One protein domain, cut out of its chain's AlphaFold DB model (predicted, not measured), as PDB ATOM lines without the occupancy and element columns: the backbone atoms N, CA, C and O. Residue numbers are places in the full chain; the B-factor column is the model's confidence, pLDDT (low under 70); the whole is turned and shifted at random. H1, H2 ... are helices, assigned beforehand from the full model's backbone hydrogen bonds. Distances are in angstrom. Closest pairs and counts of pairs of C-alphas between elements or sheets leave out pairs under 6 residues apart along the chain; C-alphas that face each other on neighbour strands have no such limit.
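This is residues 231 to 414 of the 611 residues of the protein "His_kinase domain-containing protein" of Puteibacter caeruleilacunae (UniProt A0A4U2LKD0). Five long helices, H1 to H5, run alternately to and fro, each beside the next, in an open C. The printed part has 184 residues, of which 149 are in the five named helices, H1 H2 H3 H4 H5 in order along the chain, with no named strand; its class is all helix. It is loose, with radius of gyration of the C-alphas 19.9 A and spans 62 by 40 by 30 A.

H1, residues 235 to 262, touches H2, residues 268 to 292, at C-alphas 243 and 286, the closest, 6.4 A. H2 touches H3, residues 309 to 338, at 284 and 314, 5.9 A. H3 touches H4, residues 342 to 369, with 328 to 336 alone, at 335 and 345, 6.2 A. H4 touches H5, residues 377 to 414, at 353 and 394, 5.1 A. These four hairpins have shallow tilts of 29, 26, 33 (only just short of steep) and 19 degrees. H1 and H5 are apart. O i to N i+4 pairs within hydrogen-bond range number 18 of 24, 19 of 21, 23 of 26, 22 of 24 and 33 of 34.

H1 begins at C-alpha (109.456, 142.114, 175.258); H5, 56.3 A long, ends at (143.736, 106.734, 157.272).

The printed part has no cut. H2 to H3 is a long link. Confidence is low at 285 to 317.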
ATOM      1  N   ILE A 231     103.326 136.445 174.192       42.50
ATOM      2  CA  ILE A 231     104.115 137.370 173.369       42.50
ATOM      3  C   ILE A 231     103.962 138.795 173.928       42.50
ATOM      4  O   ILE A 231     104.957 139.471 174.169       42.50
ATOM      5  N   LYS A 232     102.732 139.197 174.276       41.22
ATOM      6  CA  LYS A 232     102.401 140.523 174.836       41.22
ATOM      7  C   LYS A 232     103.133 140.840 176.151       41.22
ATOM      8  O   LYS A 232     103.390 142.002 176.446       41.22
ATOM      9  N   LYS A 233     103.469 139.817 176.948       38.69
ATOM     10  CA  LYS A 233     104.040 139.969 178.300       38.69
ATOM     11  C   LYS A 233     105.572 140.063 178.334       38.69
ATOM     12  O   LYS A 233     106.117 140.554 179.316       38.69
ATOM     13  N   ASN A 234     106.273 139.592 177.300       41.47
ATOM     14  CA  ASN A 234     107.727 139.424 177.336       41.47
ATOM     15  C   ASN A 234     108.401 140.056 176.114       41.47
ATOM     16  O   ASN A 234     108.527 139.452 175.049       41.47
ATOM     17  N   ALA A 235     108.912 141.268 176.313       42.94
ATOM     18  CA  ALA A 235     109.456 142.114 175.258       42.94
ATOM     19  C   ALA A 235     110.702 141.537 174.535       42.94
ATOM     20  O   ALA A 235     110.994 141.899 173.398       42.94
ATOM     21  N   ILE A 236     111.395 140.574 175.154       40.78
ATOM     22  CA  ILE A 236     112.564 139.872 174.592       40.78
ATOM     23  C   ILE A 236     112.196 138.997 173.377       40.78
ATOM     24  O   ILE A 236     113.002 138.856 172.456       40.78
ATOM     25  N   TYR A 237     110.981 138.440 173.309       46.53
ATOM     26  CA  TYR A 237     110.594 137.558 172.195       46.53
ATOM     27  C   TYR A 237     110.334 138.318 170.889       46.53
ATOM     28  O   TYR A 237     110.598 137.780 169.814       46.53
ATOM     29  N   TYR A 238     109.921 139.587 170.971       49.97
ATOM     30  CA  TYR A 238     109.798 140.462 169.800       49.97
ATOM     31  C   TYR A 238     111.155 140.792 169.163       49.97
ATOM     32  O   TYR A 238     111.219 141.008 167.958       49.97
ATOM     33  N   LEU A 239     112.243 140.770 169.944       48.59
ATOM     34  CA  LEU A 239     113.616 140.871 169.439       48.59
ATOM     35  C   LEU A 239     114.125 139.526 168.902       48.59
ATOM     36  O   LEU A 239     114.798 139.489 167.884       48.59
ATOM     37  N   LEU A 240     113.794 138.396 169.525       49.34
ATOM     38  CA  LEU A 240     114.330 137.095 169.099       49.34
ATOM     39  C   LEU A 240     113.763 136.593 167.762       49.34
ATOM     40  O   LEU A 240     114.485 135.935 167.014       49.34
ATOM     41  N   ILE A 241     112.502 136.898 167.437       57.06
ATOM     42  CA  ILE A 241     111.849 136.395 166.215       57.06
ATOM     43  C   ILE A 241     112.480 136.979 164.930       57.06
ATOM     44  O   ILE A 241     112.869 136.187 164.065       57.06
ATOM     45  N   PRO A 242     112.676 138.310 164.786       56.44
ATOM     46  CA  PRO A 242     113.356 138.886 163.624       56.44
ATOM     47  C   PRO A 242     114.795 138.385 163.480       56.44
ATOM     48  O   PRO A 242     115.216 138.031 162.380       56.44
ATOM     49  N   TYR A 243     115.543 138.290 164.584       56.00
ATOM     50  CA  TYR A 243     116.926 137.804 164.555       56.00
ATOM     51  C   TYR A 243     116.996 136.313 164.215       56.00
ATOM     52  O   TYR A 243     117.868 135.908 163.450       56.00
ATOM     53  N   GLY A 244     116.063 135.498 164.712       61.91
ATOM     54  CA  GLY A 244     115.952 134.082 164.360       61.91
ATOM     55  C   GLY A 244     115.647 133.868 162.875       61.91
ATOM     56  O   GLY A 244     116.280 133.030 162.231       61.91
ATOM     57  N   LEU A 245     114.741 134.667 162.303       65.69
ATOM     58  CA  LEU A 245     114.429 134.636 160.870       65.69
ATOM     59  C   LEU A 245     115.618 135.088 160.013       65.69
ATOM     60  O   LEU A 245     115.926 134.453 159.003       65.69
ATOM     61  N   VAL A 246     116.328 136.136 160.432       63.44
ATOM     62  CA  VAL A 246     117.523 136.615 159.725       63.44
ATOM     63  C   VAL A 246     118.662 135.606 159.813       63.44
ATOM     64  O   VAL A 246     119.300 135.348 158.796       63.44
ATOM     65  N   LEU A 247     118.873 134.956 160.962       63.03
ATOM     66  CA  LEU A 247     119.832 133.856 161.115       63.03
ATOM     67  C   LEU A 247     119.502 132.668 160.194       63.03
ATOM     68  O   LEU A 247     120.409 132.098 159.583       63.03
ATOM     69  N   LEU A 248     118.219 132.328 160.035       68.31
ATOM     70  CA  LEU A 248     117.765 131.287 159.104       68.31
ATOM     71  C   LEU A 248     118.011 131.661 157.632       68.31
ATOM     72  O   LEU A 248     118.407 130.803 156.842       68.31
ATOM     73  N   LEU A 249     117.825 132.933 157.265       69.44
ATOM     74  CA  LEU A 249     118.098 133.449 155.915       69.44
ATOM     75  C   LEU A 249     119.599 133.674 155.647       69.44
ATOM     76  O   LEU A 249     120.038 133.632 154.497       69.44
ATOM     77  N   LEU A 250     120.405 133.842 156.696       70.38
ATOM     78  CA  LEU A 250     121.858 134.034 156.638       70.38
ATOM     79  C   LEU A 250     122.577 132.814 156.060       70.38
ATOM     80  O   LEU A 250     123.475 132.949 155.228       70.38
ATOM     81  N   ILE A 251     122.159 131.617 156.475       71.12
ATOM     82  CA  ILE A 251     122.776 130.346 156.079       71.12
ATOM     83  C   ILE A 251     122.809 130.179 154.545       71.12
ATOM     84  O   ILE A 251     123.902 129.990 154.001       71.12
ATOM     85  N   PRO A 252     121.687 130.278 153.803       77.62
ATOM     86  CA  PRO A 252     121.711 130.131 152.349       77.62
ATOM     87  C   PRO A 252     122.500 131.242 151.642       77.62
ATOM     88  O   PRO A 252     123.180 130.947 150.657       77.62
ATOM     89  N   VAL A 253     122.483 132.482 152.148       75.44
ATOM     90  CA  VAL A 253     123.262 133.597 151.573       75.44
ATOM     91  C   VAL A 253     124.763 133.350 151.725       75.44
ATOM     92  O   VAL A 253     125.504 133.436 150.744       75.44
ATOM     93  N   VAL A 254     125.221 132.965 152.919       74.75
ATOM     94  CA  VAL A 254     126.635 132.645 153.175       74.75
ATOM     95  C   VAL A 254     127.089 131.451 152.334       74.75
ATOM     96  O   VAL A 254     128.166 131.493 151.736       74.75
ATOM     97  N   VAL A 255     126.257 130.410 152.211       77.94
ATOM     98  CA  VAL A 255     126.547 129.247 151.353       77.94
ATOM     99  C   VAL A 255     126.636 129.649 149.877       77.94
ATOM    100  O   VAL A 255     127.533 129.183 149.168       77.94
ATOM    101  N   TYR A 256     125.746 130.522 149.402       78.62
ATOM    102  CA  TYR A 256     125.761 131.021 148.028       78.62
ATOM    103  C   TYR A 256     127.018 131.850 147.732       78.62
ATOM    104  O   TYR A 256     127.725 131.567 146.761       78.62
ATOM    105  N   VAL A 257     127.355 132.802 148.610       77.75
ATOM    106  CA  VAL A 257     128.579 133.613 148.511       77.75
ATOM    107  C   VAL A 257     129.820 132.719 148.532       77.75
ATOM    108  O   VAL A 257     130.698 132.864 147.682       77.75
ATOM    109  N   HIS A 258     129.877 131.730 149.428       76.69
ATOM    110  CA  HIS A 258     130.988 130.781 149.481       76.69
ATOM    111  C   HIS A 258     131.152 129.998 148.165       76.69
ATOM    112  O   HIS A 258     132.265 129.883 147.648       76.69
ATOM    113  N   ARG A 259     130.052 129.500 147.580       77.81
ATOM    114  CA  ARG A 259     130.076 128.788 146.288       77.81
ATOM    115  C   ARG A 259     130.527 129.685 145.135       77.81
ATOM    116  O   ARG A 259     131.279 129.219 144.278       77.81
ATOM    117  N   LEU A 260     130.089 130.945 145.108       78.06
ATOM    118  CA  LEU A 260     130.513 131.922 144.101       78.06
ATOM    119  C   LEU A 260     132.012 132.210 144.185       78.06
ATOM    120  O   LEU A 260     132.699 132.190 143.163       78.06
ATOM    121  N   LEU A 261     132.525 132.444 145.394       74.19
ATOM    122  CA  LEU A 261     133.936 132.764 145.596       74.19
ATOM    123  C   LEU A 261     134.839 131.564 145.274       74.19
ATOM    124  O   LEU A 261     135.845 131.739 144.583       74.19
ATOM    125  N   LYS A 262     134.436 130.339 145.655       71.50
ATOM    126  CA  LYS A 262     135.199 129.107 145.374       71.50
ATOM    127  C   LYS A 262     135.454 128.897 143.877       71.50
ATOM    128  O   LYS A 262     136.507 128.393 143.505       71.50
ATOM    129  N   LYS A 263     134.529 129.319 143.005       70.31
ATOM    130  CA  LYS A 263     134.704 129.242 141.542       70.31
ATOM    131  C   LYS A 263     135.786 130.184 140.999       70.31
ATOM    132  O   LYS A 263     136.275 129.950 139.901       70.31
ATOM    133  N   ARG A 264     136.151 131.241 141.731       68.94
ATOM    134  CA  ARG A 264     137.083 132.286 141.271       68.94
ATOM    135  C   ARG A 264     138.538 132.080 141.704       68.94
ATOM    136  O   ARG A 264     139.361 132.943 141.433       68.94
ATOM    137  N   ASN A 265     138.858 130.961 142.363       64.38
ATOM    138  CA  ASN A 265     140.219 130.597 142.788       64.38
ATOM    139  C   ASN A 265     140.961 131.707 143.579       64.38
ATOM    140  O   ASN A 265     142.179 131.844 143.502       64.38
ATOM    141  N   LEU A 266     140.216 132.534 144.325       70.62
ATOM    142  CA  LEU A 266     140.760 133.638 145.124       70.62
ATOM    143  C   LEU A 266     141.526 133.118 146.359       70.62
ATOM    144  O   LEU A 266     141.313 131.998 146.824       70.62
ATOM    145  N   ASN A 267     142.379 133.955 146.958       74.94
ATOM    146  CA  ASN A 267     143.104 133.605 148.185       74.94
ATOM    147  C   ASN A 267     142.127 133.198 149.315       74.94
ATOM    148  O   ASN A 267     141.089 133.833 149.523       74.94
ATOM    149  N   HIS A 268     142.459 132.155 150.080       73.75
ATOM    150  CA  HIS A 268     141.682 131.689 151.234       73.75
ATOM    151  C   HIS A 268     141.454 132.792 152.279       73.75
ATOM    152  O   HIS A 268     140.395 132.843 152.906       73.75
ATOM    153  N   TRP A 269     142.422 133.697 152.450       76.00
ATOM    154  CA  TRP A 269     142.294 134.829 153.372       76.00
ATOM    155  C   TRP A 269     141.259 135.857 152.887       76.00
ATOM    156  O   TRP A 269     140.507 136.419 153.681       76.00
ATOM    157  N   PHE A 270     141.151 136.037 151.570       75.56
ATOM    158  CA  PHE A 270     140.165 136.919 150.945       75.56
ATOM    159  C   PHE A 270     138.740 136.356 151.066       75.56
ATOM    160  O   PHE A 270     137.816 137.073 151.444       75.56
ATOM    161  N   HIS A 271     138.573 135.046 150.848       74.44
ATOM    162  CA  HIS A 271     137.297 134.351 151.059       74.44
ATOM    163  C   HIS A 271     136.771 134.516 152.486       74.44
ATOM    164  O   HIS A 271     135.588 134.784 152.692       74.44
ATOM    165  N   PHE A 272     137.659 134.353 153.468       79.62
ATOM    166  CA  PHE A 272     137.323 134.489 154.880       79.62
ATOM    167  C   PHE A 272     136.822 135.898 155.216       79.62
ATOM    168  O   PHE A 272     135.792 136.034 155.870       79.62
ATOM    169  N   ASN A 273     137.501 136.933 154.710       79.62
ATOM    170  CA  ASN A 273     137.120 138.325 154.937       79.62
ATOM    171  C   ASN A 273     135.749 138.668 154.344       79.62
ATOM    172  O   ASN A 273     134.935 139.277 155.032       79.62
ATOM    173  N   ILE A 274     135.443 138.225 153.119       79.19
ATOM    174  CA  ILE A 274     134.119 138.473 152.520       79.19
ATOM    175  C   ILE A 274     133.015 137.791 153.329       79.19
ATOM    176  O   ILE A 274     131.989 138.407 153.609       79.19
ATOM    177  N   ILE A 275     133.222 136.537 153.736       79.06
ATOM    178  CA  ILE A 275     132.236 135.816 154.549       79.06
ATOM    179  C   ILE A 275     132.033 136.521 155.897       79.06
ATOM    180  O   ILE A 275     130.890 136.689 156.318       79.06
ATOM    181  N   ALA A 276     133.109 136.973 156.548       78.69
ATOM    182  CA  ALA A 276     133.029 137.731 157.794       78.69
ATOM    183  C   ALA A 276     132.255 139.052 157.627       78.69
ATOM    184  O   ALA A 276     131.345 139.311 158.409       78.69
ATOM    185  N   ILE A 277     132.547 139.838 156.582       80.00
ATOM    186  CA  ILE A 277     131.845 141.097 156.271       80.00
ATOM    187  C   ILE A 277     130.348 140.854 156.088       80.00
ATOM    188  O   ILE A 277     129.532 141.494 156.746       80.00
ATOM    189  N   VAL A 278     129.986 139.901 155.223       78.56
ATOM    190  CA  VAL A 278     128.582 139.570 154.938       78.56
ATOM    191  C   VAL A 278     127.869 139.103 156.207       78.56
ATOM    192  O   VAL A 278     126.730 139.491 156.447       78.56
ATOM    193  N   SER A 279     128.547 138.317 157.046       76.38
ATOM    194  CA  SER A 279     127.965 137.802 158.290       76.38
ATOM    195  C   SER A 279     127.711 138.916 159.304       76.38
ATOM    196  O   SER A 279     126.637 138.963 159.896       76.38
ATOM    197  N   ILE A 280     128.670 139.834 159.479       78.69
ATOM    198  CA  ILE A 280     128.536 140.974 160.396       78.69
ATOM    199  C   ILE A 280     127.415 141.907 159.925       78.69
ATOM    200  O   ILE A 280     126.546 142.241 160.722       78.69
ATOM    201  N   LEU A 281     127.380 142.262 158.636       74.00
ATOM    202  CA  LEU A 281     126.341 143.138 158.079       74.00
ATOM    203  C   LEU A 281     124.938 142.535 158.204       74.00
ATOM    204  O   LEU A 281     123.989 143.238 158.543       74.00
ATOM    205  N   LEU A 282     124.791 141.232 157.953       71.38
ATOM    206  CA  LEU A 282     123.500 140.557 158.089       71.38
ATOM    207  C   LEU A 282     123.052 140.438 159.551       71.38
ATOM    208  O   LEU A 282     121.857 140.500 159.811       71.38
ATOM    209  N   LEU A 283     123.980 140.297 160.503       69.81
ATOM    210  CA  LEU A 283     123.659 140.275 161.934       69.81
ATOM    211  C   LEU A 283     123.215 141.644 162.463       69.81
ATOM    212  O   LEU A 283     122.411 141.699 163.391       69.81
ATOM    213  N   THR A 284     123.719 142.741 161.891       71.56
ATOM    214  CA  THR A 284     123.367 144.104 162.319       71.56
ATOM    215  C   THR A 284     122.159 144.688 161.580       71.56
ATOM    216  O   THR A 284     121.533 145.626 162.078       71.56
ATOM    217  N   LEU A 285     121.786 144.125 160.425       69.81
ATOM    218  CA  LEU A 285     120.661 144.573 159.596       69.81
ATOM    219  C   LEU A 285     119.295 144.596 160.321       69.81
ATOM    220  O   LEU A 285     118.567 145.570 160.140       69.81
ATOM    221  N   PRO A 286     118.916 143.607 161.158       64.62
ATOM    222  CA  PRO A 286     117.623 143.615 161.846       64.62
ATOM    223  C   PRO A 286     117.507 144.776 162.830       64.62
ATOM    224  O   PRO A 286     116.468 145.429 162.874       64.62
ATOM    225  N   SER A 287     118.588 145.073 163.561       64.50
ATOM    226  CA  SER A 287     118.659 146.223 164.470       64.50
ATOM    227  C   SER A 287     118.408 147.530 163.716       64.50
ATOM    228  O   SER A 287     117.637 148.374 164.162       64.50
ATOM    229  N   PHE A 288     119.038 147.678 162.546       66.12
ATOM    230  CA  PHE A 288     118.899 148.853 161.688       66.12
ATOM    231  C   PHE A 288     117.473 149.001 161.129       66.12
ATOM    232  O   PHE A 288     116.908 150.094 161.155       66.12
ATOM    233  N   LEU A 289     116.874 147.902 160.660       62.31
ATOM    234  CA  LEU A 289     115.517 147.895 160.107       62.31
ATOM    235  C   LEU A 289     114.452 148.182 161.170       62.31
ATOM    236  O   LEU A 289     113.553 148.978 160.915       62.31
ATOM    237  N   LEU A 290     114.559 147.575 162.357       59.75
ATOM    238  CA  LEU A 290     113.622 147.815 163.462       59.75
ATOM    239  C   LEU A 290     113.601 149.290 163.872       59.75
ATOM    240  O   LEU A 290     112.534 149.843 164.124       59.75
ATOM    241  N   TYR A 291     114.775 149.920 163.886       60.03
ATOM    242  CA  TYR A 291     114.928 151.331 164.201       60.03
ATOM    243  C   TYR A 291     114.318 152.248 163.121       60.03
ATOM    244  O   TYR A 291     113.508 153.114 163.436       60.03
ATOM    245  N   HIS A 292     114.656 152.051 161.841       57.69
ATOM    246  CA  HIS A 292     114.216 152.956 160.767       57.69
ATOM    247  C   HIS A 292     112.754 152.795 160.343       57.69
ATOM    248  O   HIS A 292     112.176 153.737 159.805       57.69
ATOM    249  N   LEU A 293     112.142 151.632 160.578       55.66
ATOM    250  CA  LEU A 293     110.739 151.391 160.232       55.66
ATOM    251  C   LEU A 293     109.751 151.944 161.272       55.66
ATOM    252  O   LEU A 293     108.556 151.701 161.135       55.66
ATOM    253  N   ASN A 294     110.220 152.672 162.299       46.03
ATOM    254  CA  ASN A 294     109.378 153.221 163.371       46.03
ATOM    255  C   ASN A 294     108.425 152.169 163.971       46.03
ATOM    256  O   ASN A 294     107.310 152.480 164.386       46.03
ATOM    257  N   LEU A 295     108.875 150.912 164.042       51.31
ATOM    258  CA  LEU A 295     108.192 149.842 164.762       51.31
ATOM    259  C   LEU A 295     108.368 150.109 166.264       51.31
ATOM    260  O   LEU A 295     109.114 149.411 166.954       51.31
ATOM    261  N   SER A 296     107.726 151.165 166.767       40.62
ATOM    262  CA  SER A 296     107.675 151.528 168.178       40.62
ATOM    263  C   SER A 296     106.785 150.529 168.913       40.62
ATOM    264  O   SER A 296     105.659 150.797 169.325       40.62
ATOM    265  N   LEU A 297     107.313 149.322 169.106       44.75
ATOM    266  CA  LEU A 297     106.888 148.494 170.224       44.75
ATOM    267  C   LEU A 297     107.039 149.366 171.471       44.75
ATOM    268  O   LEU A 297     108.090 149.978 171.647       44.75
ATOM    269  N   SER A 298     105.981 149.471 172.272       38.34
ATOM    270  CA  SER A 298     105.827 150.335 173.449       38.34
ATOM    271  C   SER A 298     106.956 150.161 174.480       38.34
ATOM    272  O   SER A 298     106.791 149.552 175.534       38.34
ATOM    273  N   PHE A 299     108.130 150.698 174.168       40.94
ATOM    274  CA  PHE A 299     109.357 150.683 174.954       40.94
ATOM    275  C   PHE A 299     109.663 152.116 175.402       40.94
ATOM    276  O   PHE A 299     110.769 152.635 175.246       40.94
ATOM    277  N   ASN A 300     108.666 152.772 175.997       35.25
ATOM    278  CA  ASN A 300     108.763 154.173 176.418       35.25
ATOM    279  C   ASN A 300     109.772 154.431 177.553       35.25
ATOM    280  O   ASN A 300     109.997 155.582 177.908       35.25
ATOM    281  N   ARG A 301     110.429 153.402 178.109       37.62
ATOM    282  CA  ARG A 301     111.451 153.576 179.157       37.62
ATOM    283  C   ARG A 301     112.905 153.404 178.717       37.62
ATOM    284  O   ARG A 301     113.782 153.795 179.474       37.62
ATOM    285  N   ILE A 302     113.172 152.854 177.530       39.16
ATOM    286  CA  ILE A 302     114.550 152.585 177.064       39.16
ATOM    287  C   ILE A 302     114.889 153.343 175.767       39.16
ATOM    288  O   ILE A 302     116.059 153.596 175.505       39.16
ATOM    289  N   LEU A 303     113.898 153.783 174.982       41.59
ATOM    290  CA  LEU A 303     114.139 154.365 173.653       41.59
ATOM    291  C   LEU A 303     114.363 155.886 173.611       41.59
ATOM    292  O   LEU A 303     114.749 156.400 172.567       41.59
ATOM    293  N   TYR A 304     114.184 156.620 174.716       39.06
ATOM    294  CA  TYR A 304     114.450 158.070 174.718       39.06
ATOM    295  C   TYR A 304     115.951 158.411 174.794       39.06
ATOM    296  O   TYR A 304     116.346 159.563 174.615       39.06
ATOM    297  N   ILE A 305     116.816 157.411 174.999       34.50
ATOM    298  CA  ILE A 305     118.266 157.569 174.863       34.50
ATOM    299  C   ILE A 305     118.656 157.201 173.420       34.50
ATOM    300  O   ILE A 305     118.921 156.052 173.093       34.50
ATOM    301  N   ARG A 306     118.677 158.244 172.578       40.62
ATOM    302  CA  ARG A 306     119.442 158.410 171.324       40.62
ATOM    303  C   ARG A 306     119.133 157.505 170.116       40.62
ATOM    304  O   ARG A 306     119.796 156.517 169.819       40.62
ATOM    305  N   SER A 307     118.287 158.059 169.253       44.94
ATOM    306  CA  SER A 307     118.172 157.824 167.805       44.94
ATOM    307  C   SER A 307     119.483 157.939 166.993       44.94
ATOM    308  O   SER A 307     119.587 157.419 165.884       44.94
ATOM    309  N   ILE A 308     120.510 158.604 167.528       44.09
ATOM    310  CA  ILE A 308     121.793 158.841 166.839       44.09
ATOM    311  C   ILE A 308     122.784 157.667 167.010       44.09
ATOM    312  O   ILE A 308     123.718 157.538 166.220       44.09
ATOM    313  N   ASP A 309     122.557 156.743 167.951       56.59
ATOM    314  CA  ASP A 309     123.562 155.728 168.312       56.59
ATOM    315  C   ASP A 309     123.490 154.434 167.471       56.59
ATOM    316  O   ASP A 309     124.499 153.744 167.293       56.59
ATOM    317  N   TRP A 310     122.338 154.095 166.883       56.56
ATOM    318  CA  TRP A 310     122.158 152.815 166.174       56.56
ATOM    319  C   TRP A 310     122.776 152.777 164.774       56.56
ATOM    320  O   TRP A 310     123.333 151.750 164.378       56.56
ATOM    321  N   THR A 311     122.740 153.887 164.037       58.69
ATOM    322  CA  THR A 311     123.411 154.011 162.731       58.69
ATOM    323  C   THR A 311     124.929 153.990 162.893       58.69
ATOM    324  O   THR A 311     125.620 153.284 162.157       58.69
ATOM    325  N   ILE A 312     125.446 154.678 163.917       62.41
ATOM    326  CA  ILE A 312     126.865 154.650 164.289       62.41
ATOM    327  C   ILE A 312     127.272 153.233 164.705       62.41
ATOM    328  O   ILE A 312     128.286 152.734 164.228       62.41
ATOM    329  N   THR A 313     126.463 152.539 165.509       64.19
ATOM    330  CA  THR A 313     126.726 151.146 165.915       64.19
ATOM    331  C   THR A 313     126.726 150.183 164.722       64.19
ATOM    332  O   THR A 313     127.606 149.325 164.619       64.19
ATOM    333  N   PHE A 314     125.789 150.344 163.782       65.75
ATOM    334  CA  PHE A 314     125.729 149.551 162.550       65.75
ATOM    335  C   PHE A 314     126.980 149.741 161.678       65.75
ATOM    336  O   PHE A 314     127.508 148.763 161.149       65.75
ATOM    337  N   LEU A 315     127.481 150.975 161.563       68.62
ATOM    338  CA  LEU A 315     128.694 151.295 160.802       68.62
ATOM    339  C   LEU A 315     129.987 150.918 161.547       68.62
ATOM    340  O   LEU A 315     130.954 150.489 160.918       68.62
ATOM    341  N   ALA A 316     130.013 151.026 162.877       68.19
ATOM    342  CA  ALA A 316     131.173 150.702 163.706       68.19
ATOM    343  C   ALA A 316     131.396 149.187 163.859       68.19
ATOM    344  O   ALA A 316     132.541 148.738 163.958       68.19
ATOM    345  N   ALA A 317     130.330 148.379 163.839       69.94
ATOM    346  CA  ALA A 317     130.423 146.933 164.035       69.94
ATOM    347  C   ALA A 317     131.310 146.213 162.991       69.94
ATOM    348  O   ALA A 317     132.151 145.410 163.400       69.94
ATOM    349  N   PRO A 318     131.230 146.498 161.675       72.88
ATOM    350  CA  PRO A 318     132.192 145.985 160.698       72.88
ATOM    351  C   PRO A 318     133.618 146.497 160.929       72.88
ATOM    352  O   PRO A 318     134.565 145.714 160.849       72.88
ATOM    353  N   ILE A 319     133.773 147.787 161.252       74.44
ATOM    354  CA  ILE A 319     135.082 148.439 161.431       74.44
ATOM    355  C   ILE A 319     135.870 147.790 162.572       74.44
ATOM    356  O   ILE A 319     137.076 147.600 162.448       74.44
ATOM    357  N   ILE A 320     135.193 147.403 163.655       75.12
ATOM    358  CA  ILE A 320     135.815 146.730 164.803       75.12
ATOM    359  C   ILE A 320     135.846 145.210 164.596       75.12
ATOM    360  O   ILE A 320     136.875 144.566 164.804       75.12
ATOM    361  N   GLY A 321     134.740 144.618 164.142       74.44
ATOM    362  CA  GLY A 321     134.576 143.168 164.058       74.44
ATOM    363  C   GLY A 321     135.511 142.496 163.054       74.44
ATOM    364  O   GLY A 321     136.043 141.420 163.339       74.44
ATOM    365  N   ILE A 322     135.766 143.120 161.899       79.06
ATOM    366  CA  ILE A 322     136.627 142.533 160.860       79.06
ATOM    367  C   ILE A 322     138.085 142.417 161.345       79.06
ATOM    368  O   ILE A 322     138.629 141.307 161.275       79.06
ATOM    369  N   PRO A 323     138.738 143.474 161.874       82.50
ATOM    370  CA  PRO A 323     140.066 143.348 162.473       82.50
ATOM    371  C   PRO A 323     140.128 142.296 163.579       82.50
ATOM    372  O   PRO A 323     141.051 141.482 163.586       82.50
ATOM    373  N   THR A 324     139.133 142.247 164.470       80.00
ATOM    374  CA  THR A 324     139.102 141.279 165.576       80.00
ATOM    375  C   THR A 324     139.044 139.834 165.077       80.00
ATOM    376  O   THR A 324     139.805 138.977 165.533       80.00
ATOM    377  N   VAL A 325     138.190 139.543 164.093       81.75
ATOM    378  CA  VAL A 325     138.071 138.202 163.501       81.75
ATOM    379  C   VAL A 325     139.358 137.799 162.761       81.75
ATOM    380  O   VAL A 325     139.790 136.646 162.855       81.75
ATOM    381  N   ASN A 326     140.029 138.741 162.091       82.56
ATOM    382  CA  ASN A 326     141.331 138.493 161.458       82.56
ATOM    383  C   ASN A 326     142.458 138.286 162.476       82.56
ATOM    384  O   ASN A 326     143.286 137.395 162.284       82.56
ATOM    385  N   LEU A 327     142.470 139.043 163.574       84.56
ATOM    386  CA  LEU A 327     143.412 138.852 164.678       84.56
ATOM    387  C   LEU A 327     143.273 137.440 165.259       84.56
ATOM    388  O   LEU A 327     144.257 136.705 165.366       84.56
ATOM    389  N   PHE A 328     142.043 137.005 165.538       84.69
ATOM    390  CA  PHE A 328     141.774 135.645 166.005       84.69
ATOM    391  C   PHE A 328     142.199 134.565 165.016       84.69
ATOM    392  O   PHE A 328     142.622 133.481 165.436       84.69
ATOM    393  N   ARG A 329     142.092 134.841 163.714       83.69
ATOM    394  CA  ARG A 329     142.559 133.936 162.666       83.69
ATOM    395  C   ARG A 329     144.084 133.878 162.607       83.69
ATOM    396  O   ARG A 329     144.631 132.787 162.463       83.69
ATOM    397  N   ALA A 330     144.766 135.012 162.740       84.38
ATOM    398  CA  ALA A 330     146.224 135.083 162.765       84.38
ATOM    399  C   ALA A 330     146.798 134.330 163.974       84.38
ATOM    400  O   ALA A 330     147.671 133.478 163.803       84.38
ATOM    401  N   ILE A 331     146.237 134.555 165.167       85.25
ATOM    402  CA  ILE A 331     146.614 133.834 166.390       85.25
ATOM    403  C   ILE A 331     146.429 132.321 166.201       85.25
ATOM    404  O   ILE A 331     147.328 131.541 166.509       85.25
ATOM    405  N   GLU A 332     145.306 131.890 165.624       84.81
ATOM    406  CA  GLU A 332     145.053 130.471 165.350       84.81
ATOM    407  C   GLU A 332     146.088 129.859 164.391       84.81
ATOM    408  O   GLU A 332     146.512 128.719 164.590       84.81
ATOM    409  N   LEU A 333     146.518 130.592 163.359       84.25
ATOM    410  CA  LEU A 333     147.555 130.133 162.428       84.25
ATOM    411  C   LEU A 333     148.925 130.016 163.106       84.25
ATOM    412  O   LEU A 333     149.636 129.040 162.864       84.25
ATOM    413  N   ILE A 334     149.270 130.957 163.987       86.94
ATOM    414  CA  ILE A 334     150.502 130.903 164.786       86.94
ATOM    415  C   ILE A 334     150.470 129.677 165.706       86.94
ATOM    416  O   ILE A 334     151.399 128.870 165.684       86.94
ATOM    417  N   ILE A 335     149.371 129.467 166.439       87.06
ATOM    418  CA  ILE A 335     149.202 128.297 167.316       87.06
ATOM    419  C   ILE A 335     149.346 126.998 166.513       87.06
ATOM    420  O   ILE A 335     150.045 126.079 166.940       87.06
ATOM    421  N   LYS A 336     148.733 126.923 165.325       82.81
ATOM    422  CA  LYS A 336     148.842 125.754 164.438       82.81
ATOM    423  C   LYS A 336     150.264 125.485 163.962       82.81
ATOM    424  O   LYS A 336     150.599 124.319 163.789       82.81
ATOM    425  N   LYS A 337     151.054 126.534 163.726       84.31
ATOM    426  CA  LYS A 337     152.427 126.425 163.223       84.31
ATOM    427  C   LYS A 337     153.403 125.947 164.299       84.31
ATOM    428  O   LYS A 337     154.278 125.151 163.991       84.31
ATOM    429  N   TYR A 338     153.265 126.436 165.532       85.69
ATOM    430  CA  TYR A 338     154.256 126.210 166.594       85.69
ATOM    431  C   TYR A 338     153.869 125.139 167.614       85.69
ATOM    432  O   TYR A 338     154.705 124.709 168.401       85.69
ATOM    433  N   THR A 339     152.611 124.705 167.632       85.81
ATOM    434  CA  THR A 339     152.155 123.649 168.537       85.81
ATOM    435  C   THR A 339     151.857 122.399 167.733       85.81
ATOM    436  O   THR A 339     151.156 122.479 166.733       85.81
ATOM    437  N   GLU A 340     152.302 121.228 168.182       80.56
ATOM    438  CA  GLU A 340     151.898 119.951 167.576       80.56
ATOM    439  C   GLU A 340     150.798 119.264 168.387       80.56
ATOM    440  O   GLU A 340     149.793 118.821 167.825       80.56
ATOM    441  N   ARG A 341     150.926 119.273 169.724       85.69
ATOM    442  CA  ARG A 341     149.989 118.618 170.648       85.69
ATOM    443  C   ARG A 341     148.577 119.202 170.538       85.69
ATOM    444  O   ARG A 341     148.340 120.367 170.859       85.69
ATOM    445  N   ARG A 342     147.609 118.353 170.175       82.81
ATOM    446  CA  ARG A 342     146.193 118.716 169.974       82.81
ATOM    447  C   ARG A 342     145.555 119.423 171.172       82.81
ATOM    448  O   ARG A 342     144.888 120.443 171.001       82.81
ATOM    449  N   TYR A 343     145.757 118.894 172.379       83.38
ATOM    450  CA  TYR A 343     145.185 119.482 173.594       83.38
ATOM    451  C   TYR A 343     145.721 120.893 173.839       83.38
ATOM    452  O   TYR A 343     144.946 121.806 174.097       83.38
ATOM    453  N   LEU A 344     147.026 121.096 173.635       86.19
ATOM    454  CA  LEU A 344     147.659 122.398 173.808       86.19
ATOM    455  C   LEU A 344     147.146 123.421 172.780       86.19
ATOM    456  O   LEU A 344     146.809 124.537 173.163       86.19
ATOM    457  N   LYS A 345     146.957 123.029 171.508       86.75
ATOM    458  CA  LYS A 345     146.313 123.889 170.487       86.75
ATOM    459  C   LYS A 345     144.925 124.352 170.923       86.75
ATOM    460  O   LYS A 345     144.575 125.517 170.775       86.75
ATOM    461  N   THR A 346     144.136 123.414 171.439       85.75
ATOM    462  CA  THR A 346     142.742 123.640 171.836       85.75
ATOM    463  C   THR A 346     142.668 124.613 173.015       85.75
ATOM    464  O   THR A 346     141.910 125.579 172.967       85.75
ATOM    465  N   VAL A 347     143.526 124.423 174.023       86.75
ATOM    466  CA  VAL A 347     143.637 125.320 175.185       86.75
ATOM    467  C   VAL A 347     144.099 126.718 174.772       86.75
ATOM    468  O   VAL A 347     143.513 127.705 175.206       86.75
ATOM    469  N   LEU A 348     145.101 126.835 173.898       87.19
ATOM    470  CA  LEU A 348     145.592 128.140 173.444       87.19
ATOM    471  C   LEU A 348     144.533 128.919 172.646       87.19
ATOM    472  O   LEU A 348     144.412 130.134 172.809       87.19
ATOM    473  N   ILE A 349     143.722 128.238 171.829       87.06
ATOM    474  CA  ILE A 349     142.594 128.871 171.125       87.06
ATOM    475  C   ILE A 349     141.539 129.357 172.124       87.06
ATOM    476  O   ILE A 349     141.078 130.496 172.001       87.06
ATOM    477  N   PHE A 350     141.200 128.548 173.131       87.50
ATOM    478  CA  PHE A 350     140.286 128.957 174.201       87.50
ATOM    479  C   PHE A 350     140.797 130.206 174.926       87.50
ATOM    480  O   PHE A 350     140.091 131.205 175.009       87.50
ATOM    481  N   LEU A 351     142.056 130.195 175.369       86.31
ATOM    482  CA  LEU A 351     142.660 131.332 176.063       86.31
ATOM    483  C   LEU A 351     142.643 132.588 175.192       86.31
ATOM    484  O   LEU A 351     142.231 133.644 175.662       86.31
ATOM    485  N   SER A 352     142.994 132.472 173.907       86.50
ATOM    486  CA  SER A 352     142.944 133.616 172.992       86.50
ATOM    487  C   SER A 352     141.532 134.196 172.850       86.50
ATOM    488  O   SER A 352     141.375 135.405 172.751       86.50
ATOM    489  N   THR A 353     140.499 133.355 172.874       83.81
ATOM    490  CA  THR A 353     139.106 133.759 172.618       83.81
ATOM    491  C   THR A 353     138.360 134.216 173.844       83.81
ATOM    492  O   THR A 353     137.465 135.041 173.718       83.81
ATOM    493  N   ALA A 354     138.724 133.700 175.013       84.12
ATOM    494  CA  ALA A 354     138.134 134.097 176.276       84.12
ATOM    495  C   ALA A 354     138.840 135.332 176.853       84.12
ATOM    496  O   ALA A 354     138.173 136.288 177.244       84.12
ATOM    497  N   LEU A 355     140.181 135.346 176.883       83.00
ATOM    498  CA  LEU A 355     140.937 136.399 177.572       83.00
ATOM    499  C   LEU A 355     140.942 137.718 176.809       83.00
ATOM    500  O   LEU A 355     140.709 138.750 177.425       83.00
ATOM    501  N   ILE A 356     141.178 137.703 175.490       82.31
ATOM    502  CA  ILE A 356     141.315 138.948 174.718       82.31
ATOM    503  C   ILE A 356     140.037 139.800 174.817       82.31
ATOM    504  O   ILE A 356     140.152 140.949 175.239       82.31
ATOM    505  N   PRO A 357     138.820 139.273 174.554       80.19
ATOM    506  CA  PRO A 357     137.595 140.056 174.722       80.19
ATOM    507  C   PRO A 357     137.347 140.482 176.168       80.19
ATOM    508  O   PRO A 357     136.937 141.613 176.399       80.19
ATOM    509  N   SER A 358     137.621 139.609 177.142       78.69
ATOM    510  CA  SER A 358     137.396 139.921 178.560       78.69
ATOM    511  C   SER A 358     138.290 141.067 179.038       78.69
ATOM    512  O   SER A 358     137.824 141.960 179.739       78.69
ATOM    513  N   ILE A 359     139.556 141.080 178.610       81.19
ATOM    514  CA  ILE A 359     140.498 142.170 178.890       81.19
ATOM    515  C   ILE A 359     140.056 143.444 178.167       81.19
ATOM    516  O   ILE A 359     140.049 144.506 178.778       81.19
ATOM    517  N   SER A 360     139.628 143.358 176.901       79.44
ATOM    518  CA  SER A 360     139.116 144.524 176.168       79.44
ATOM    519  C   SER A 360     137.901 145.155 176.852       79.44
ATOM    520  O   SER A 360     137.852 146.377 176.983       79.44
ATOM    521  N   VAL A 361     136.958 144.340 177.340       77.06
ATOM    522  CA  VAL A 361     135.804 144.815 178.120       77.06
ATOM    523  C   VAL A 361     136.271 145.446 179.433       77.06
ATOM    524  O   VAL A 361     135.848 146.552 179.750       77.06
ATOM    525  N   ALA A 362     137.189 144.812 180.168       75.50
ATOM    526  CA  ALA A 362     137.720 145.363 181.416       75.50
ATOM    527  C   ALA A 362     138.442 146.711 181.218       75.50
ATOM    528  O   ALA A 362     138.235 147.638 181.999       75.50
ATOM    529  N   CYS A 363     139.244 146.852 180.157       75.88
ATOM    530  CA  CYS A 363     139.913 148.107 179.807       75.88
ATOM    531  C   CYS A 363     138.913 149.201 179.416       75.88
ATOM    532  O   CYS A 363     139.056 150.337 179.864       75.88
ATOM    533  N   PHE A 364     137.898 148.864 178.614       73.75
ATOM    534  CA  PHE A 364     136.833 149.801 178.254       73.75
ATOM    535  C   PHE A 364     136.100 150.313 179.495       73.75
ATOM    536  O   PHE A 364     135.889 151.513 179.634       73.75
ATOM    537  N   LEU A 365     135.777 149.416 180.428       68.88
ATOM    538  CA  LEU A 365     135.132 149.778 181.687       68.88
ATOM    539  C   LEU A 365     136.019 150.662 182.553       68.88
ATOM    540  O   LEU A 365     135.541 151.669 183.058       68.88
ATOM    541  N   HIS A 366     137.304 150.335 182.687       71.81
ATOM    542  CA  HIS A 366     138.242 151.167 183.440       71.81
ATOM    543  C   HIS A 366     138.323 152.594 182.877       71.81
ATOM    544  O   HIS A 366     138.309 153.555 183.642       71.81
ATOM    545  N   PHE A 367     138.341 152.733 181.548       68.50
ATOM    546  CA  PHE A 367     138.332 154.035 180.882       68.50
ATOM    547  C   PHE A 367     136.994 154.772 181.057       68.50
ATOM    548  O   PHE A 367     136.984 155.952 181.389       68.50
ATOM    549  N   ALA A 368     135.861 154.080 180.905       66.19
ATOM    550  CA  ALA A 368     134.533 154.668 181.093       66.19
ATOM    551  C   ALA A 368     134.279 155.114 182.550       66.19
ATOM    552  O   ALA A 368     133.621 156.127 182.788       66.19
ATOM    553  N   MET A 369     134.835 154.381 183.522       64.00
ATOM    554  CA  MET A 369     134.770 154.707 184.951       64.00
ATOM    555  C   MET A 369     135.645 155.903 185.345       64.00
ATOM    556  O   MET A 369     135.413 156.481 186.403       64.00
ATOM    557  N   TYR A 370     136.636 156.276 184.531       65.44
ATOM    558  CA  TYR A 370     137.526 157.401 184.829       65.44
ATOM    559  C   TYR A 370     136.819 158.767 184.719       65.44
ATOM    560  O   TYR A 370     137.248 159.716 185.365       65.44
ATOM    561  N   ASP A 371     135.721 158.853 183.956       53.88
ATOM    562  CA  ASP A 371     135.063 160.125 183.596       53.88
ATOM    563  C   ASP A 371     133.587 160.230 184.062       53.88
ATOM    564  O   ASP A 371     132.932 161.247 183.845       53.88
ATOM    565  N   SER A 372     133.030 159.196 184.718       56.22
ATOM    566  CA  SER A 372     131.578 159.080 184.993       56.22
ATOM    567  C   SER A 372     131.224 158.769 186.462       56.22
ATOM    568  O   SER A 372     131.975 158.107 187.172       56.22
ATOM    569  N   ALA A 373     130.033 159.209 186.899       57.47
ATOM    570  CA  ALA A 373     129.399 158.949 188.206       57.47
ATOM    571  C   ALA A 373     129.318 157.440 188.581       57.47
ATOM    572  O   ALA A 373     129.387 156.591 187.691       57.47
ATOM    573  N   PRO A 374     129.143 157.066 189.872       59.50
ATOM    574  CA  PRO A 374     129.187 155.667 190.308       59.50
ATOM    575  C   PRO A 374     128.147 154.779 189.605       59.50
ATOM    576  O   PRO A 374     126.974 155.131 189.486       59.50
ATOM    577  N   PHE A 375     128.619 153.605 189.179       58.97
ATOM    578  CA  PHE A 375     127.909 152.614 188.367       58.97
ATOM    579  C   PHE A 375     126.558 152.205 188.969       58.97
ATOM    580  O   PHE A 375     126.481 151.809 190.140       58.97
ATOM    581  N   LYS A 376     125.485 152.233 188.172       62.88
ATOM    582  CA  LYS A 376     124.173 151.734 188.621       62.88
ATOM    583  C   LYS A 376     124.132 150.204 188.522       62.88
ATOM    584  O   LYS A 376     124.728 149.598 187.637       62.88
ATOM    585  N   ARG A 377     123.378 149.548 189.416       56.88
ATOM    586  CA  ARG A 377     123.261 148.072 189.485       56.88
ATOM    587  C   ARG A 377     122.816 147.428 188.162       56.88
ATOM    588  O   ARG A 377     123.195 146.295 187.885       56.88
ATOM    589  N   GLU A 378     122.037 148.146 187.360       55.66
ATOM    590  CA  GLU A 378     121.542 147.699 186.053       55.66
ATOM    591  C   GLU A 378     122.664 147.604 185.003       55.66
ATOM    592  O   GLU A 378     122.712 146.649 184.233       55.66
ATOM    593  N   GLU A 379     123.639 148.515 185.025       61.72
ATOM    594  CA  GLU A 379     124.769 148.516 184.086       61.72
ATOM    595  C   GLU A 379     125.720 147.335 184.364       61.72
ATOM    596  O   GLU A 379     126.267 146.721 183.444       61.72
ATOM    597  N   ALA A 380     125.880 146.948 185.640       63.81
ATOM    598  CA  ALA A 380     126.733 145.820 186.037       63.81
ATOM    599  C   ALA A 380     126.187 144.475 185.534       63.81
ATOM    600  O   ALA A 380     126.954 143.574 185.184       63.81
ATOM    601  N   GLN A 381     124.859 144.346 185.456       59.22
ATOM    602  CA  GLN A 381     124.207 143.154 184.910       59.22
ATOM    603  C   GLN A 381     124.484 143.007 183.411       59.22
ATOM    604  O   GLN A 381     124.807 141.909 182.957       59.22
ATOM    605  N   VAL A 382     124.448 144.110 182.656       62.34
ATOM    606  CA  VAL A 382     124.738 144.115 181.213       62.34
ATOM    607  C   VAL A 382     126.162 143.629 180.929       62.34
ATOM    608  O   VAL A 382     126.358 142.781 180.059       62.34
ATOM    609  N   ILE A 383     127.152 144.075 181.708       68.62
ATOM    610  CA  ILE A 383     128.542 143.598 181.587       68.62
ATOM    611  C   ILE A 383     128.641 142.098 181.861       68.62
ATOM    612  O   ILE A 383     129.304 141.375 181.114       68.62
ATOM    613  N   GLY A 384     127.975 141.621 182.916       66.69
ATOM    614  CA  GLY A 384     127.934 140.198 183.247       66.69
ATOM    615  C   GLY A 384     127.405 139.357 182.083       66.69
ATOM    616  O   GLY A 384     127.992 138.324 181.753       66.69
ATOM    617  N   TYR A 385     126.355 139.829 181.403       70.19
ATOM    618  CA  TYR A 385     125.820 139.163 180.213       70.19
ATOM    619  C   TYR A 385     126.789 139.184 179.025       70.19
ATOM    620  O   TYR A 385     126.925 138.165 178.347       70.19
ATOM    621  N   ILE A 386     127.505 140.290 178.793       71.62
ATOM    622  CA  ILE A 386     128.515 140.385 177.722       71.62
ATOM    623  C   ILE A 386     129.669 139.404 177.972       71.62
ATOM    624  O   ILE A 386     130.058 138.664 177.067       71.62
ATOM    625  N   LEU A 387     130.187 139.341 179.202       74.12
ATOM    626  CA  LEU A 387     131.264 138.415 179.563       74.12
ATOM    627  C   LEU A 387     130.819 136.953 179.458       74.12
ATOM    628  O   LEU A 387     131.554 136.124 178.912       74.12
ATOM    629  N   LEU A 388     129.600 136.640 179.911       72.62
ATOM    630  CA  LEU A 388     129.013 135.309 179.750       72.62
ATOM    631  C   LEU A 388     128.885 134.938 178.266       72.62
ATOM    632  O   LEU A 388     129.235 133.823 177.878       72.62
ATOM    633  N   PHE A 389     128.445 135.871 177.421       74.94
ATOM    634  CA  PHE A 389     128.350 135.657 175.980       74.94
ATOM    635  C   PHE A 389     129.725 135.391 175.344       74.94
ATOM    636  O   PHE A 389     129.883 134.403 174.624       74.94
ATOM    637  N   CYS A 390     130.743 136.202 175.652       78.69
ATOM    638  CA  CYS A 390     132.113 135.978 175.177       78.69
ATOM    639  C   CYS A 390     132.660 134.612 175.618       78.69
ATOM    640  O   CYS A 390     133.283 133.907 174.818       78.69
ATOM    641  N   PHE A 391     132.386 134.209 176.860       77.69
ATOM    642  CA  PHE A 391     132.771 132.899 177.376       77.69
ATOM    643  C   PHE A 391     132.093 131.759 176.605       77.69
ATOM    644  O   PHE A 391     132.769 130.826 176.171       77.69
ATOM    645  N   LEU A 392     130.782 131.849 176.359       77.81
ATOM    646  CA  LEU A 392     130.053 130.848 175.573       77.81
ATOM    647  C   LEU A 392     130.619 130.729 174.152       77.81
ATOM    648  O   LEU A 392     130.869 129.616 173.684       77.81
ATOM    649  N   VAL A 393     130.903 131.853 173.487       83.88
ATOM    650  CA  VAL A 393     131.540 131.863 172.158       83.88
ATOM    651  C   VAL A 393     132.911 131.177 172.193       83.88
ATOM    652  O   VAL A 393     133.220 130.377 171.304       83.88
ATOM    653  N   ALA A 394     133.720 131.429 173.225       83.75
ATOM    654  CA  ALA A 394     135.018 130.779 173.404       83.75
ATOM    655  C   ALA A 394     134.888 129.259 173.603       83.75
ATOM    656  O   ALA A 394     135.642 128.495 172.992       83.75
ATOM    657  N   VAL A 395     133.900 128.802 174.383       81.06
ATOM    658  CA  VAL A 395     133.607 127.370 174.574       81.06
ATOM    659  C   VAL A 395     133.205 126.722 173.249       81.06
ATOM    660  O   VAL A 395     133.823 125.736 172.838       81.06
ATOM    661  N   PHE A 396     132.240 127.299 172.525       82.69
ATOM    662  CA  PHE A 396     131.797 126.763 171.232       82.69
ATOM    663  C   PHE A 396     132.927 126.728 170.200       82.69
ATOM    664  O   PHE A 396     133.122 125.709 169.531       82.69
ATOM    665  N   ARG A 397     133.727 127.797 170.096       84.75
ATOM    666  CA  ARG A 397     134.878 127.829 169.180       84.75
ATOM    667  C   ARG A 397     135.910 126.758 169.531       84.75
ATOM    668  O   ARG A 397     136.485 126.146 168.626       84.75
ATOM    669  N   THR A 398     136.140 126.522 170.817       84.94
ATOM    670  CA  THR A 398     137.071 125.495 171.306       84.94
ATOM    671  C   THR A 398     136.585 124.092 170.969       84.94
ATOM    672  O   THR A 398     137.369 123.290 170.462       84.94
ATOM    673  N   LEU A 399     135.290 123.818 171.154       85.81
ATOM    674  CA  LEU A 399     134.674 122.546 170.770       85.81
ATOM    675  C   LEU A 399     134.804 122.295 169.263       85.81
ATOM    676  O   LEU A 399     135.316 121.253 168.855       85.81
ATOM    677  N   ILE A 400     134.424 123.270 168.431       85.69
ATOM    678  CA  ILE A 400     134.547 123.167 166.966       85.69
ATOM    679  C   ILE A 400     136.014 122.943 166.564       85.69
ATOM    680  O   ILE A 400     136.320 122.054 165.768       85.69
ATOM    681  N   SER A 401     136.945 123.703 167.147       83.31
ATOM    682  CA  SER A 401     138.377 123.555 166.858       83.31
ATOM    683  C   SER A 401     138.893 122.167 167.246       83.31
ATOM    684  O   SER A 401     139.595 121.540 166.456       83.31
ATOM    685  N   TYR A 402     138.495 121.636 168.406       86.88
ATOM    686  CA  TYR A 402     138.859 120.287 168.839       86.88
ATOM    687  C   TYR A 402     138.403 119.216 167.839       86.88
ATOM    688  O   TYR A 402     139.211 118.375 167.434       86.88
ATOM    689  N   PHE A 403     137.140 119.269 167.400       84.00
ATOM    690  CA  PHE A 403     136.607 118.309 166.430       84.00
ATOM    691  C   PHE A 403     137.312 118.406 165.078       84.00
ATOM    692  O   PHE A 403     137.727 117.381 164.546       84.00
ATOM    693  N   THR A 404     137.539 119.619 164.565       83.44
ATOM    694  CA  THR A 404     138.250 119.797 163.285       83.44
ATOM    695  C   THR A 404     139.703 119.320 163.338       83.44
ATOM    696  O   THR A 404     140.221 118.817 162.342       83.44
ATOM    697  N   PHE A 405     140.387 119.450 164.480       85.38
ATOM    698  CA  PHE A 405     141.730 118.885 164.649       85.38
ATOM    699  C   PHE A 405     141.695 117.364 164.731       85.38
ATOM    700  O   PHE A 405     142.486 116.711 164.059       85.38
ATOM    701  N   LYS A 406     140.746 116.800 165.486       87.31
ATOM    702  CA  LYS A 406     140.562 115.348 165.578       87.31
ATOM    703  C   LYS A 406     140.267 114.722 164.212       87.31
ATOM    704  O   LYS A 406     140.849 113.696 163.888       87.31
ATOM    705  N   GLU A 407     139.391 115.336 163.423       85.81
ATOM    706  CA  GLU A 407     139.055 114.874 162.074       85.81
ATOM    707  C   GLU A 407     140.290 114.847 161.165       85.81
ATOM    708  O   GLU A 407     140.552 113.844 160.510       85.81
ATOM    709  N   LYS A 408     141.103 115.909 161.180       86.56
ATOM    710  CA  LYS A 408     142.339 115.966 160.386       86.56
ATOM    711  C   LYS A 408     143.356 114.906 160.787       86.56
ATOM    712  O   LYS A 408     143.953 114.296 159.906       86.56
ATOM    713  N   ASP A 409     143.542 114.690 162.088       86.88
ATOM    714  CA  ASP A 409     144.452 113.655 162.586       86.88
ATOM    715  C   ASP A 409     144.001 112.261 162.104       86.88
ATOM    716  O   ASP A 409     144.820 111.481 161.622       86.88
ATOM    717  N   LEU A 410     142.689 111.980 162.151       90.31
ATOM    718  CA  LEU A 410     142.104 110.722 161.668       90.31
ATOM    719  C   LEU A 410     142.263 110.536 160.154       90.31
ATOM    720  O   LEU A 410     142.580 109.438 159.699       90.31
ATOM    721  N   ILE A 411     142.066 111.598 159.368       91.19
ATOM    722  CA  ILE A 411     142.257 111.550 157.913       91.19
ATOM    723  C   ILE A 411     143.712 111.204 157.590       91.19
ATOM    724  O   ILE A 411     143.954 110.262 156.838       91.19
ATOM    725  N   LEU A 412     144.676 111.886 158.216       90.31
ATOM    726  CA  LEU A 412     146.103 111.623 158.006       90.31
ATOM    727  C   LEU A 412     146.495 110.188 158.384       90.31
ATOM    728  O   LEU A 412     147.299 109.558 157.698       90.31
ATOM    729  N   GLU A 413     145.930 109.650 159.466       91.75
ATOM    730  CA  GLU A 413     146.145 108.255 159.855       91.75
ATOM    731  C   GLU A 413     145.578 107.281 158.810       91.75
ATOM    732  O   GLU A 413     146.255 106.328 158.410       91.75
ATOM    733  N   SER A 414     144.370 107.551 158.309       91.81
ATOM    734  CA  SER A 414     143.736 106.734 157.272       91.81
ATOM    735  C   SER A 414     144.520 106.749 155.955       91.81
ATOM    736  O   SER A 414     144.721 105.695 155.351       91.81
TER     737      SER A 414